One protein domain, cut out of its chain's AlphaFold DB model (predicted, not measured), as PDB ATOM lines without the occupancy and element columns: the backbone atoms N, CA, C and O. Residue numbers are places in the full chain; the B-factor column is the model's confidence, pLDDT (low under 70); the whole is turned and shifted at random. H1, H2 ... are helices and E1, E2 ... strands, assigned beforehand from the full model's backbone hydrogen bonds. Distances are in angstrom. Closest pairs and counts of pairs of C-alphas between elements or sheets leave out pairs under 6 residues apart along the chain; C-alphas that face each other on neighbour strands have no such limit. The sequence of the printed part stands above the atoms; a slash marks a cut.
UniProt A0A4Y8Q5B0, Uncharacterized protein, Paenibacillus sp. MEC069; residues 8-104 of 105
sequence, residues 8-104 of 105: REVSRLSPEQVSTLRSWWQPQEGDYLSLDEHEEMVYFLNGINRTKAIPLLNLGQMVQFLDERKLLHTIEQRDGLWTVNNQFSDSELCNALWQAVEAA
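This is residues 8 to 104 of the 105 residues of an uncharacterized protein of Paenibacillus sp. MEC069 (UniProt A0A4Y8Q5B0). Two small two-stranded hairpins lie far apart in an elongated body, with H2 and H3 packed together between them. H3 also packs on the hairpin E3 E4, while H1 is toward the other hairpin, E1 E2. The 97 printed residues hold three named helices and four named strands, in the order H1 E1 E2 H2 E3 E4 H3, with both sheets antiparallel. The class is mixed, helices and strands, with under half of the residues in named elements; the whole is compact, radius of gyration of the C-alphas 14.0 A, spans 44 by 23 by 22 A.

E3, residues 75 to 78, and E4, residues 81 to 84, form a hairpin, with N 76 and O 83 within hydrogen-bond range at 3.0 A. H3, residues 93 to 102, comes closest to E4 at the C-alphas of Leu 93 and Trp 82, 5.6 A apart. H2, residues 59 to 68, touches H3, closest C-alphas Leu 59 and Cys 94 at 6.0 A, at a steep tilt of 39 degrees, the same way. H1, residues 15 to 24, is close to H3 but not clearly touching, with the C-alphas of Gln 17 and Glu 102 7.9 A apart. E1, residues 32 to 35, and E2, residues 38 to 41, form the other hairpin, with N 33 and O 40 at 2.9 A, within hydrogen-bond range. Residues 33 to 34 of E1 also pair antiparallel with residues 54 to 55. In H1, H2 and H3 every O i to N i+4 pair is within hydrogen-bond range.

H1 begins at C-alpha 15 (157.546, 131.101, 204.089) and is 14.5 A long; H2 measures 14.4 A. E1 measures 10.0 A, E2 10.1 A, E3 10.2 A and E4 10.1 A. H3, 14.2 A, ends at C-alpha 102 (146.589, 132.824, 198.052).

The C-alphas farthest apart, those of Asn 46 and Asp 79, are 45.3 A apart. The printed part has no cut; the link from E2 to H2, 17 residues, is long. Residues 88 to 90 have pLDDT under 70.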
ATOM      1  N   ARG A   8     146.535 139.122 210.151       93.94
ATOM      2  CA  ARG A   8     146.030 137.771 210.470       93.94
ATOM      3  C   ARG A   8     145.829 136.871 209.255       93.94
ATOM      4  O   ARG A   8     145.697 135.659 209.416       93.94
ATOM      5  N   GLU A   9     145.687 137.458 208.077       93.94
ATOM      6  CA  GLU A   9     145.500 136.723 206.830       93.94
ATOM      7  C   GLU A   9     146.849 136.415 206.204       93.94
ATOM      8  O   GLU A   9     147.139 135.252 205.949       93.94
ATOM      9  N   VAL A  10     147.728 137.415 206.089       94.19
ATOM     10  CA  VAL A  10     149.088 137.186 205.583       94.19
ATOM     11  C   VAL A  10     149.933 136.311 206.512       94.19
ATOM     12  O   VAL A  10     150.829 135.619 206.043       94.19
ATOM     13  N   SER A  11     149.632 136.270 207.815       92.81
ATOM     14  CA  SER A  11     150.321 135.408 208.784       92.81
ATOM     15  C   SER A  11     150.025 133.916 208.593       92.81
ATOM     16  O   SER A  11     150.647 133.086 209.253       92.81
ATOM     17  N   ARG A  12     149.043 133.560 207.754       94.44
ATOM     18  CA  ARG A  12     148.703 132.163 207.427       94.44
ATOM     19  C   ARG A  12     149.520 131.617 206.260       94.44
ATOM     20  O   ARG A  12     149.498 130.409 206.037       94.44
ATOM     21  N   LEU A  13     150.210 132.490 205.528       95.62
ATOM     22  CA  LEU A  13     151.027 132.119 204.383       95.62
ATOM     23  C   LEU A  13     152.248 131.303 204.813       95.62
ATOM     24  O   LEU A  13     152.842 131.545 205.868       95.62
ATOM     25  N   SER A  14     152.669 130.372 203.957       96.62
ATOM     26  CA  SER A  14     153.948 129.684 204.136       96.62
ATOM     27  C   SER A  14     155.133 130.639 203.893       96.62
ATOM     28  O   SER A  14     154.982 131.669 203.225       96.62
ATOM     29  N   PRO A  15     156.346 130.311 204.376       95.25
ATOM     30  CA  PRO A  15     157.546 131.101 204.089       95.25
ATOM     31  C   PRO A  15     157.797 131.323 202.589       95.25
ATOM     32  O   PRO A  15     158.223 132.407 202.183       95.25
ATOM     33  N   GLU A  16     157.506 130.323 201.757       96.50
ATOM     34  CA  GLU A  16     157.630 130.385 200.300       96.50
ATOM     35  C   GLU A  16     156.626 131.375 199.702       96.50
ATOM     36  O   GLU A  16     157.022 132.256 198.941       96.50
ATOM     37  N   GLN A  17     155.357 131.302 200.113       97.06
ATOM     38  CA  GLN A  17     154.309 132.220 199.660       97.06
ATOM     39  C   GLN A  17     154.614 133.668 200.056       97.06
ATOM     40  O   GLN A  17     154.472 134.588 199.248       97.06
ATOM     41  N   VAL A  18     155.107 133.881 201.281       95.75
ATOM     42  CA  VAL A  18     155.566 135.199 201.739       95.75
ATOM     43  C   VAL A  18     156.716 135.707 200.866       95.75
ATOM     44  O   VAL A  18     156.737 136.884 200.501       95.75
ATOM     45  N   SER A  19     157.667 134.841 200.512       95.50
ATOM     46  CA  SER A  19     158.782 135.193 199.627       95.50
ATOM     47  C   SER A  19     158.291 135.601 198.234       95.50
ATOM     48  O   SER A  19     158.659 136.674 197.744       95.50
ATOM     49  N   THR A  20     157.394 134.811 197.631       95.69
ATOM     50  CA  THR A  20     156.757 135.119 196.342       95.69
ATOM     51  C   THR A  20     156.067 136.477 196.393       95.69
ATOM     52  O   THR A  20     156.338 137.346 195.558       95.69
ATOM     53  N   LEU A  21     155.238 136.707 197.412       95.94
ATOM     54  CA  LEU A  21     154.487 137.944 197.580       95.94
ATOM     55  C   LEU A  21     155.411 139.166 197.732       95.94
ATOM     56  O   LEU A  21     155.220 140.179 197.056       95.94
ATOM     57  N   ARG A  22     156.457 139.062 198.564       94.75
ATOM     58  CA  ARG A  22     157.466 140.122 198.760       94.75
ATOM     59  C   ARG A  22     158.261 140.435 197.498       94.75
ATOM     60  O   ARG A  22     158.622 141.591 197.277       94.75
ATOM     61  N   SER A  23     158.575 139.410 196.707       94.69
ATOM     62  CA  SER A  23     159.350 139.567 195.472       94.69
ATOM     63  C   SER A  23     158.564 140.321 194.400       94.69
ATOM     64  O   SER A  23     159.139 141.119 193.663       94.69
ATOM     65  N   TRP A  24     157.247 140.108 194.352       96.25
ATOM     66  CA  TRP A  24     156.356 140.774 193.413       96.25
ATOM     67  C   TRP A  24     156.042 142.215 193.824       96.25
ATOM     68  O   TRP A  24     156.013 143.109 192.981       96.25
ATOM     69  N   TRP A  25     155.816 142.456 195.115       95.38
ATOM     70  CA  TRP A  25     155.342 143.752 195.588       95.38
ATOM     71  C   TRP A  25     156.378 144.865 195.412       95.38
ATOM     72  O   TRP A  25     157.529 144.750 195.832       95.38
ATOM     73  N   GLN A  26     155.959 145.988 194.838       93.56
ATOM     74  CA  GLN A  26     156.745 147.217 194.763       93.56
ATOM     75  C   GLN A  26     156.102 148.256 195.691       93.56
ATOM     76  O   GLN A  26     155.062 148.798 195.322       93.56
ATOM     77  N   PRO A  27     156.677 148.523 196.882       93.31
ATOM     78  CA  PRO A  27     156.081 149.427 197.857       93.31
ATOM     79  C   PRO A  27     155.894 150.834 197.298       93.31
ATOM     80  O   PRO A  27     156.822 151.393 196.708       93.31
ATOM     81  N   GLN A  28     154.725 151.409 197.547       94.56
ATOM     82  CA  GLN A  28     154.398 152.806 197.270       94.56
ATOM     83  C   GLN A  28     154.014 153.538 198.559       94.56
ATOM     84  O   GLN A  28     153.614 152.922 199.548       94.56
ATOM     85  N   GLU A  29     154.145 154.863 198.568       94.06
ATOM     86  CA  GLU A  29     153.621 155.671 199.672       94.06
ATOM     87  C   GLU A  29     152.102 155.488 199.780       94.06
ATOM     88  O   GLU A  29     151.387 155.504 198.779       94.06
ATOM     89  N   GLY A  30     151.615 155.284 201.004       93.69
ATOM     90  CA  GLY A  30     150.219 154.942 201.274       93.69
ATOM     91  C   GLY A  30     149.899 153.444 201.229       93.69
ATOM     92  O   GLY A  30     148.808 153.059 201.655       93.69
ATOM     93  N   ASP A  31     150.826 152.586 200.786       95.88
ATOM     94  CA  ASP A  31     150.655 151.137 200.917       95.88
ATOM     95  C   ASP A  31     150.618 150.719 202.384       95.88
ATOM     96  O   ASP A  31     151.252 151.333 203.243       95.88
ATOM     97  N   TYR A  32     149.918 149.624 202.664       96.44
ATOM     98  CA  TYR A  32     149.949 148.988 203.972       96.44
ATOM     99  C   TYR A  32     150.854 147.764 203.943       96.44
ATOM    100  O   TYR A  32     150.909 147.019 202.963       96.44
ATOM    101  N   LEU A  33     151.550 147.539 205.046       95.75
ATOM    102  CA  LEU A  33     152.422 146.397 205.249       95.75
ATOM    103  C   LEU A  33     152.315 145.903 206.688       95.75
ATOM    104  O   LEU A  33     151.855 146.612 207.580       95.75
ATOM    105  N   SER A  34     152.758 144.676 206.903       95.31
ATOM    106  CA  SER A  34     152.985 144.109 208.217       95.31
ATOM    107  C   SER A  34     154.484 144.026 208.493       95.31
ATOM    108  O   SER A  34     155.254 143.546 207.654       95.31
ATOM    109  N   LEU A  35     154.885 144.507 209.669       90.69
ATOM    110  CA  LEU A  35     156.191 144.269 210.278       90.69
ATOM    111  C   LEU A  35     155.956 143.459 211.544       90.69
ATOM    112  O   LEU A  35     155.368 143.961 212.501       90.69
ATOM    113  N   ASP A  36     156.410 142.210 211.531       83.19
ATOM    114  CA  ASP A  36     156.190 141.252 212.613       83.19
ATOM    115  C   ASP A  36     154.686 141.101 212.925       83.19
ATOM    116  O   ASP A  36     153.982 140.456 212.155       83.19
ATOM    117  N   GLU A  37     154.175 141.720 213.994       84.12
ATOM    118  CA  GLU A  37     152.759 141.655 214.407       84.12
ATOM    119  C   GLU A  37     152.005 142.990 214.258       84.12
ATOM    120  O   GLU A  37     150.839 143.107 214.646       84.12
ATOM    121  N   HIS A  38     152.658 144.015 213.704       88.62
ATOM    122  CA  HIS A  38     152.090 145.350 213.541       88.62
ATOM    123  C   HIS A  38     151.723 145.626 212.085       88.62
ATOM    124  O   HIS A  38     152.467 145.273 211.172       88.62
ATOM    125  N   GLU A  39     150.572 146.271 211.873       94.62
ATOM    126  CA  GLU A  39     150.195 146.836 210.576       94.62
ATOM    127  C   GLU A  39     150.620 148.303 210.525       94.62
ATOM    128  O   GLU A  39     150.253 149.095 211.395       94.62
ATOM    129  N   GLU A  40     151.348 148.676 209.481       93.94
ATOM    130  CA  GLU A  40     151.827 150.036 209.269       93.94
ATOM    131  C   GLU A  40     151.514 150.506 207.851       93.94
ATOM    132  O   GLU A  40     151.413 149.711 206.916       93.94
ATOM    133  N   MET A  41     151.364 151.820 207.700       94.06
ATOM    134  CA  MET A  41     151.298 152.460 206.393       94.06
ATOM    135  C   MET A  41     152.686 152.964 206.010       94.06
ATOM    136  O   MET A  41     153.427 153.499 206.836       94.06
ATOM    137  N   VAL A  42     153.028 152.839 204.738       93.94
ATOM    138  CA  VAL A  42     154.256 153.372 204.173       93.94
ATOM    139  C   VAL A  42     154.154 154.890 204.071       93.94
ATOM    140  O   VAL A  42     153.465 155.417 203.202       93.94
ATOM    141  N   TYR A  43     154.882 155.593 204.936       89.06
ATOM    142  CA  TYR A  43     155.056 157.047 204.842       89.06
ATOM    143  C   TYR A  43     156.305 157.445 204.049       89.06
ATOM    144  O   TYR A  43     156.313 158.492 203.417       89.06
ATOM    145  N   PHE A  44     157.359 156.619 204.087       86.94
ATOM    146  CA  PHE A  44     158.630 156.878 203.408       86.94
ATOM    147  C   PHE A  44     159.251 155.573 202.902       86.94
ATOM    148  O   PHE A  44     159.541 154.668 203.688       86.94
ATOM    149  N   LEU A  45     159.525 155.490 201.597       82.50
ATOM    150  CA  LEU A  45     160.030 154.267 200.953       82.50
ATOM    151  C   LEU A  45     161.398 153.807 201.482       82.50
ATOM    152  O   LEU A  45     161.632 152.612 201.653       82.50
ATOM    153  N   ASN A  46     162.291 154.752 201.786       81.19
ATOM    154  CA  ASN A  46     163.674 154.459 202.182       81.19
ATOM    155  C   ASN A  46     163.798 153.779 203.560       81.19
ATOM    156  O   ASN A  46     164.871 153.279 203.890       81.19
ATOM    157  N   GLY A  47     162.728 153.756 204.363       80.00
ATOM    158  CA  GLY A  47     162.707 153.108 205.678       80.00
ATOM    159  C   GLY A  47     162.232 151.652 205.664       80.00
ATOM    160  O   GLY A  47     162.307 150.980 206.691       80.00
ATOM    161  N   ILE A  48     161.736 151.143 204.530       87.75
ATOM    162  CA  ILE A  48     161.098 149.825 204.486       87.75
ATOM    163  C   ILE A  48     162.151 148.722 204.443       87.75
ATOM    164  O   ILE A  48     162.877 148.551 203.460       87.75
ATOM    165  N   ASN A  49     162.163 147.881 205.475       87.94
ATOM    166  CA  ASN A  49     162.935 146.649 205.443       87.94
ATOM    167  C   ASN A  49     162.191 145.561 204.650       87.94
ATOM    168  O   ASN A  49     161.386 144.812 205.201       87.94
ATOM    169  N   ARG A  50     162.496 145.442 203.353       85.81
ATOM    170  CA  ARG A  50     161.831 144.506 202.427       85.81
ATOM    171  C   ARG A  50     161.966 143.025 202.792       85.81
ATOM    172  O   ARG A  50     161.170 142.221 202.322       85.81
ATOM    173  N   THR A  51     162.957 142.645 203.599       87.25
ATOM    174  CA  THR A  51     163.116 141.243 204.023       87.25
ATOM    175  C   THR A  51     162.186 140.877 205.176       87.25
ATOM    176  O   THR A  51     161.921 139.696 205.393       87.25
ATOM    177  N   LYS A  52     161.663 141.880 205.891       89.75
ATOM    178  CA  LYS A  52     160.726 141.711 207.006       89.75
ATOM    179  C   LYS A  52     159.303 142.118 206.642       89.75
ATOM    180  O   LYS A  52     158.365 141.427 207.027       89.75
ATOM    181  N   ALA A  53     159.141 143.177 205.856       93.81
ATOM    182  CA  ALA A  53     157.837 143.696 205.470       93.81
ATOM    183  C   ALA A  53     157.045 142.682 204.635       93.81
ATOM    184  O   ALA A  53     157.576 142.109 203.683       93.81
ATOM    185  N   ILE A  54     155.778 142.470 204.975       96.00
ATOM    186  CA  ILE A  54     154.827 141.687 204.175       96.00
ATOM    187  C   ILE A  54     153.727 142.643 203.713       96.00
ATOM    188  O   ILE A  54     153.120 143.284 204.565       96.00
ATOM    189  N   PRO A  55     153.461 142.792 202.407       96.81
ATOM    190  CA  PRO A  55     152.430 143.719 201.959       96.81
ATOM    191  C   PRO A  55     151.032 143.287 202.390       96.81
ATOM    192  O   PRO A  55     150.671 142.116 202.293       96.81
ATOM    193  N   LEU A  56     150.224 144.264 202.786       97.19
ATOM    194  CA  LEU A  56     148.804 144.107 203.074       97.19
ATOM    195  C   LEU A  56     148.009 144.633 201.880       97.19
ATOM    196  O   LEU A  56     147.558 145.780 201.867       97.19
ATOM    197  N   LEU A  57     147.891 143.786 200.854       97.88
ATOM    198  CA  LEU A  57     147.303 144.150 199.568       97.88
ATOM    199  C   LEU A  57     145.881 144.704 199.706       97.88
ATOM    200  O   LEU A  57     145.006 144.100 200.334       97.88
ATOM    201  N   ASN A  58     145.642 145.838 199.054       97.00
ATOM    202  CA  ASN A  58     144.301 146.364 198.822       97.00
ATOM    203  C   ASN A  58     143.621 145.689 197.610       97.00
ATOM    204  O   ASN A  58     144.242 144.913 196.882       97.00
ATOM    205  N   LEU A  59     142.338 145.997 197.374       96.38
ATOM    206  CA  LEU A  59     141.571 145.461 196.235       96.38
ATOM    207  C   LEU A  59     142.290 145.631 194.888       96.38
ATOM    208  O   LEU A  59     142.393 144.674 194.123       96.38
ATOM    209  N   GLY A  60     142.795 146.836 194.609       95.81
ATOM    210  CA  GLY A  60     143.472 147.145 193.350       95.81
ATOM    211  C   GLY A  60     144.762 146.349 193.179       95.81
ATOM    212  O   GLY A  60     145.012 145.811 192.106       95.81
ATOM    213  N   GLN A  61     145.538 146.196 194.251       97.75
ATOM    214  CA  GLN A  61     146.774 145.415 194.240       97.75
ATOM    215  C   GLN A  61     146.517 143.917 194.056       97.75
ATOM    216  O   GLN A  61     147.265 143.263 193.338       97.75
ATOM    217  N   MET A  62     145.456 143.364 194.652       97.31
ATOM    218  CA  MET A  62     145.084 141.961 194.425       97.31
ATOM    219  C   MET A  62     144.623 141.722 192.982       97.31
ATOM    220  O   MET A  62     145.029 140.742 192.362       97.31
ATOM    221  N   VAL A  63     143.827 142.639 192.424       96.81
ATOM    222  CA  VAL A  63     143.438 142.608 191.003       96.81
ATOM    223  C   VAL A  63     144.676 142.659 190.111       96.81
ATOM    224  O   VAL A  63     144.828 141.804 189.243       96.81
ATOM    225  N   GLN A  64     145.593 143.597 190.363       97.69
ATOM    226  CA  GLN A  64     146.838 143.726 189.608       97.69
ATOM    227  C   GLN A  64     147.701 142.459 189.696       97.69
ATOM    228  O   GLN A  64     148.182 141.976 188.675       97.69
ATOM    229  N   PHE A  65     147.863 141.885 190.895       97.44
ATOM    230  CA  PHE A  65     148.636 140.659 191.107       97.44
ATOM    231  C   PHE A  65     148.153 139.510 190.217       97.44
ATOM    232  O   PHE A  65     148.968 138.799 189.615       97.44
ATOM    233  N   LEU A  66     146.831 139.320 190.166       96.94
ATOM    234  CA  LEU A  66     146.180 138.262 189.400       96.94
ATOM    235  C   LEU A  66     146.213 138.552 187.894       96.94
ATOM    236  O   LEU A  66     146.458 137.638 187.105       96.94
ATOM    237  N   ASP A  67     145.995 139.804 187.496       97.12
ATOM    238  CA  ASP A  67     145.987 140.234 186.095       97.12
ATOM    239  C   ASP A  67     147.369 140.094 185.438       97.12
ATOM    240  O   ASP A  67     147.495 139.467 184.386       97.12
ATOM    241  N   GLU A  68     148.438 140.540 186.106       96.81
ATOM    242  CA  GLU A  68     149.817 140.409 185.606       96.81
ATOM    243  C   GLU A  68     150.231 138.944 185.385       96.81
ATOM    244  O   GLU A  68     151.064 138.639 184.527       96.81
ATOM    245  N   ARG A  69     149.618 138.016 186.127       95.62
ATOM    246  CA  ARG A  69     149.819 136.564 185.990       95.62
ATOM    247  C   ARG A  69     148.850 135.903 185.014       95.62
ATOM    248  O   ARG A  69     148.947 134.697 184.801       95.62
ATOM    249  N   LYS A  70     147.939 136.668 184.406       96.06
ATOM    250  CA  LYS A  70     146.848 136.182 183.546       96.06
ATOM    251  C   LYS A  70     145.947 135.165 184.247       96.06
ATOM    252  O   LYS A  70     145.406 134.270 183.604       96.06
ATOM    253  N   LEU A  71     145.817 135.300 185.563       94.56
ATOM    254  CA  LEU A  71     144.977 134.455 186.400       94.56
ATOM    255  C   LEU A  71     143.625 135.103 186.674       94.56
ATOM    256  O   LEU A  71     142.730 134.415 187.139       94.56
ATOM    257  N   LEU A  72     143.451 136.399 186.406       94.88
ATOM    258  CA  LEU A  72     142.162 137.062 186.554       94.88
ATOM    259  C   LEU A  72     141.313 136.884 185.289       94.88
ATOM    260  O   LEU A  72     141.623 137.442 184.239       94.88
ATOM    261  N   HIS A  73     140.233 136.113 185.384       91.25
ATOM    262  CA  HIS A  73     139.323 135.854 184.265       91.25
ATOM    263  C   HIS A  73     137.932 136.429 184.505       91.25
ATOM    264  O   HIS A  73     137.356 137.044 183.610       91.25
ATOM    265  N   THR A  74     137.388 136.224 185.704       93.12
ATOM    266  CA  THR A  74     136.046 136.685 186.067       93.12
ATOM    267  C   THR A  74     136.023 137.215 187.494       93.12
ATOM    268  O   THR A  74     136.643 136.644 188.390       93.12
ATOM    269  N   ILE A  75     135.281 138.305 187.693       93.56
ATOM    270  CA  ILE A  75     134.854 138.805 189.000       93.56
ATOM    271  C   ILE A  75     133.354 139.051 188.879       93.56
ATOM    272  O   ILE A  75     132.932 139.910 188.105       93.56
ATOM    273  N   GLU A  76     132.543 138.301 189.614       93.50
ATOM    274  CA  GLU A  76     131.087 138.419 189.560       93.50
ATOM    275  C   GLU A  76     130.485 138.412 190.963       93.50
ATOM    276  O   GLU A  76     131.057 137.855 191.899       93.50
ATOM    277  N   GLN A  77     129.301 139.010 191.102       91.62
ATOM    278  CA  GLN A  77     128.474 138.864 192.293       91.62
ATOM    279  C   GLN A  77     127.163 138.176 191.911       91.62
ATOM    280  O   GLN A  77     126.449 138.651 191.026       91.62
ATOM    281  N   ARG A  78     126.834 137.062 192.572       88.44
ATOM    282  CA  ARG A  78     125.569 136.331 192.387       88.44
ATOM    283  C   ARG A  78     124.984 135.976 193.743       88.44
ATOM    284  O   ARG A  78     125.702 135.490 194.609       88.44
ATOM    285  N   ASP A  79     123.699 136.261 193.931       88.25
ATOM    286  CA  ASP A  79     122.964 135.969 195.171       88.25
ATOM    287  C   ASP A  79     123.667 136.479 196.450       88.25
ATOM    288  O   ASP A  79     123.616 135.858 197.508       88.25
ATOM    289  N   GLY A  80     124.348 137.629 196.350       86.75
ATOM    290  CA  GLY A  80     125.082 138.247 197.460       86.75
ATOM    291  C   GLY A  80     126.481 137.678 197.727       86.75
ATOM    292  O   GLY A  80     127.168 138.188 198.609       86.75
ATOM    293  N   LEU A  81     126.932 136.688 196.956       89.44
ATOM    294  CA  LEU A  81     128.266 136.090 197.050       89.44
ATOM    295  C   LEU A  81     129.170 136.602 195.933       89.44
ATOM    296  O   LEU A  81     128.725 136.738 194.789       89.44
ATOM    297  N   TRP A  82     130.435 136.858 196.258       92.00
ATOM    298  CA  TRP A  82     131.445 137.183 195.257       92.00
ATOM    299  C   TRP A  82     132.115 135.914 194.742       92.00
ATOM    300  O   TRP A  82     132.475 135.018 195.504       92.00
ATOM    301  N   THR A  83     132.321 135.848 193.435       89.94
ATOM    302  CA  THR A  83     133.108 134.804 192.787       89.94
ATOM    303  C   THR A  83     134.271 135.445 192.048       89.94
ATOM    304  O   THR A  83     134.109 136.425 191.318       89.94
ATOM    305  N   VAL A  84     135.460 134.876 192.232       91.25
ATOM    306  CA  VAL A  84     136.647 135.203 191.438       91.25
ATOM    307  C   VAL A  84     137.076 133.916 190.749       91.25
ATOM    308  O   VAL A  84     137.265 132.894 191.406       91.25
ATOM    309  N   ASN A  85     137.152 133.923 189.417       88.38
ATOM    310  CA  ASN A  85     137.487 132.748 188.601       88.38
ATOM    311  C   ASN A  85     136.610 131.513 188.875       88.38
ATOM    312  O   ASN A  85     137.099 130.385 188.919       88.38
ATOM    313  N   ASN A  86     135.307 131.724 189.077       78.62
ATOM    314  CA  ASN A  86     134.326 130.685 189.419       78.62
ATOM    315  C   ASN A  86     134.577 129.960 190.754       78.62
ATOM    316  O   ASN A  86     133.895 128.976 191.042       78.62
ATOM    317  N   GLN A  87     135.506 130.433 191.589       76.31
ATOM    318  CA  GLN A  87     135.601 129.982 192.971       76.31
ATOM    319  C   GLN A  87     134.610 130.785 193.810       76.31
ATOM    320  O   GLN A  87     134.651 132.017 193.833       76.31
ATOM    321  N   PHE A  88     133.675 130.077 194.447       64.19
ATOM    322  CA  PHE A  88     132.731 130.689 195.372       64.19
ATOM    323  C   PHE A  88     133.480 131.190 196.582       64.19
ATOM    324  O   PHE A  88     134.125 130.420 197.294       64.19
ATOM    325  N   SER A  89     133.361 132.485 196.799       65.50
ATOM    326  CA  SER A  89     133.922 133.128 197.953       65.50
ATOM    327  C   SER A  89     132.834 133.864 198.715       65.50
ATOM    328  O   SER A  89     131.688 133.987 198.286       65.50
ATOM    329  N   ASP A  90     133.227 134.276 199.905       68.31
ATOM    330  CA  ASP A  90     132.456 134.983 200.906       68.31
ATOM    331  C   ASP A  90     131.666 136.183 200.330       68.31
ATOM    332  O   ASP A  90     131.840 136.643 199.199       68.31
ATOM    333  N   SER A  91     130.800 136.750 201.158       82.19
ATOM    334  CA  SER A  91     130.018 137.956 200.871       82.19
ATOM    335  C   SER A  91     130.861 139.216 200.595       82.19
ATOM    336  O   SER A  91     130.330 140.224 200.120       82.19
ATOM    337  N   GLU A  92     132.176 139.182 200.844       90.19
ATOM    338  CA  GLU A  92     133.089 140.306 200.630       90.19
ATOM    339  C   GLU A  92     134.082 140.068 199.480       90.19
ATOM    340  O   GLU A  92     134.920 139.167 199.534       90.19
ATOM    341  N   LEU A  93     134.085 140.974 198.493       92.38
ATOM    342  CA  LEU A  93     135.012 140.960 197.351       92.38
ATOM    343  C   LEU A  93     136.490 140.888 197.769       92.38
ATOM    344  O   LEU A  93     137.288 140.224 197.114       92.38
ATOM    345  N   CYS A  94     136.865 141.559 198.862       94.19
ATOM    346  CA  CYS A  94     138.238 141.533 199.372       94.19
ATOM    347  C   CYS A  94     138.694 140.116 199.729       94.19
ATOM    348  O   CYS A  94     139.826 139.751 199.428       94.19
ATOM    349  N   ASN A  95     137.820 139.325 200.356       92.62
ATOM    350  CA  ASN A  95     138.138 137.954 200.745       92.62
ATOM    351  C   ASN A  95     138.199 137.055 199.502       92.62
ATOM    352  O   ASN A  95     139.093 136.222 199.400       92.62
ATOM    353  N   ALA A  96     137.318 137.289 198.524       93.38
ATOM    354  CA  ALA A  96     137.315 136.582 197.242       93.38
ATOM    355  C   ALA A  96     138.587 136.784 196.430       93.38
ATOM    356  O   ALA A  96     139.191 135.822 195.955       93.38
ATOM    357  N   LEU A  97     139.029 138.033 196.315       95.19
ATOM    358  CA  LEU A  97     140.288 138.351 195.658       95.19
ATOM    359  C   LEU A  97     141.476 137.775 196.426       95.19
ATOM    360  O   LEU A  97     142.381 137.231 195.800       95.19
ATOM    361  N   TRP A  98     141.462 137.841 197.761       95.06
ATOM    362  CA  TRP A  98     142.553 137.292 198.558       95.06
ATOM    363  C   TRP A  98     142.685 135.779 198.405       95.06
ATOM    364  O   TRP A  98     143.786 135.307 198.161       95.06
ATOM    365  N   GLN A  99     141.583 135.029 198.435       93.19
ATOM    366  CA  GLN A  99     141.606 133.579 198.208       93.19
ATOM    367  C   GLN A  99     142.208 133.216 196.843       93.19
ATOM    368  O   GLN A  99     143.007 132.285 196.743       93.19
ATOM    369  N   ALA A 100     141.865 133.972 195.797       94.25
ATOM    370  CA  ALA A 100     142.447 133.774 194.473       94.25
ATOM    371  C   ALA A 100     143.953 134.097 194.449       94.25
ATOM    372  O   ALA A 100     144.715 133.390 193.792       94.25
ATOM    373  N   VAL A 101     144.390 135.135 195.173       95.69
ATOM    374  CA  VAL A 101     145.814 135.464 195.335       95.69
ATOM    375  C   VAL A 101     146.541 134.365 196.109       95.69
ATOM    376  O   VAL A 101     147.571 133.901 195.640       95.69
ATOM    377  N   GLU A 102     146.006 133.903 197.241       94.50
ATOM    378  CA  GLU A 102     146.589 132.824 198.052       94.50
ATOM    379  C   GLU A 102     146.786 131.538 197.247       94.50
ATOM    380  O   GLU A 102     147.822 130.891 197.374       94.50
ATOM    381  N   ALA A 103     145.829 131.188 196.384       93.06
ATOM    382  CA  ALA A 103     145.935 130.032 195.495       93.06
ATOM    383  C   ALA A 103     147.001 130.194 194.390       93.06
ATOM    384  O   ALA A 103     147.390 129.207 193.766       93.06
ATOM    385  N   ALA A 104     147.444 131.425 194.126       93.62
ATOM    386  CA  ALA A 104     148.412 131.785 193.094       93.62
ATOM    387  C   ALA A 104     149.817 132.116 193.642       93.62
ATOM    388  O   ALA A 104     150.711 132.429 192.848       93.62
TER     389      ALA A 104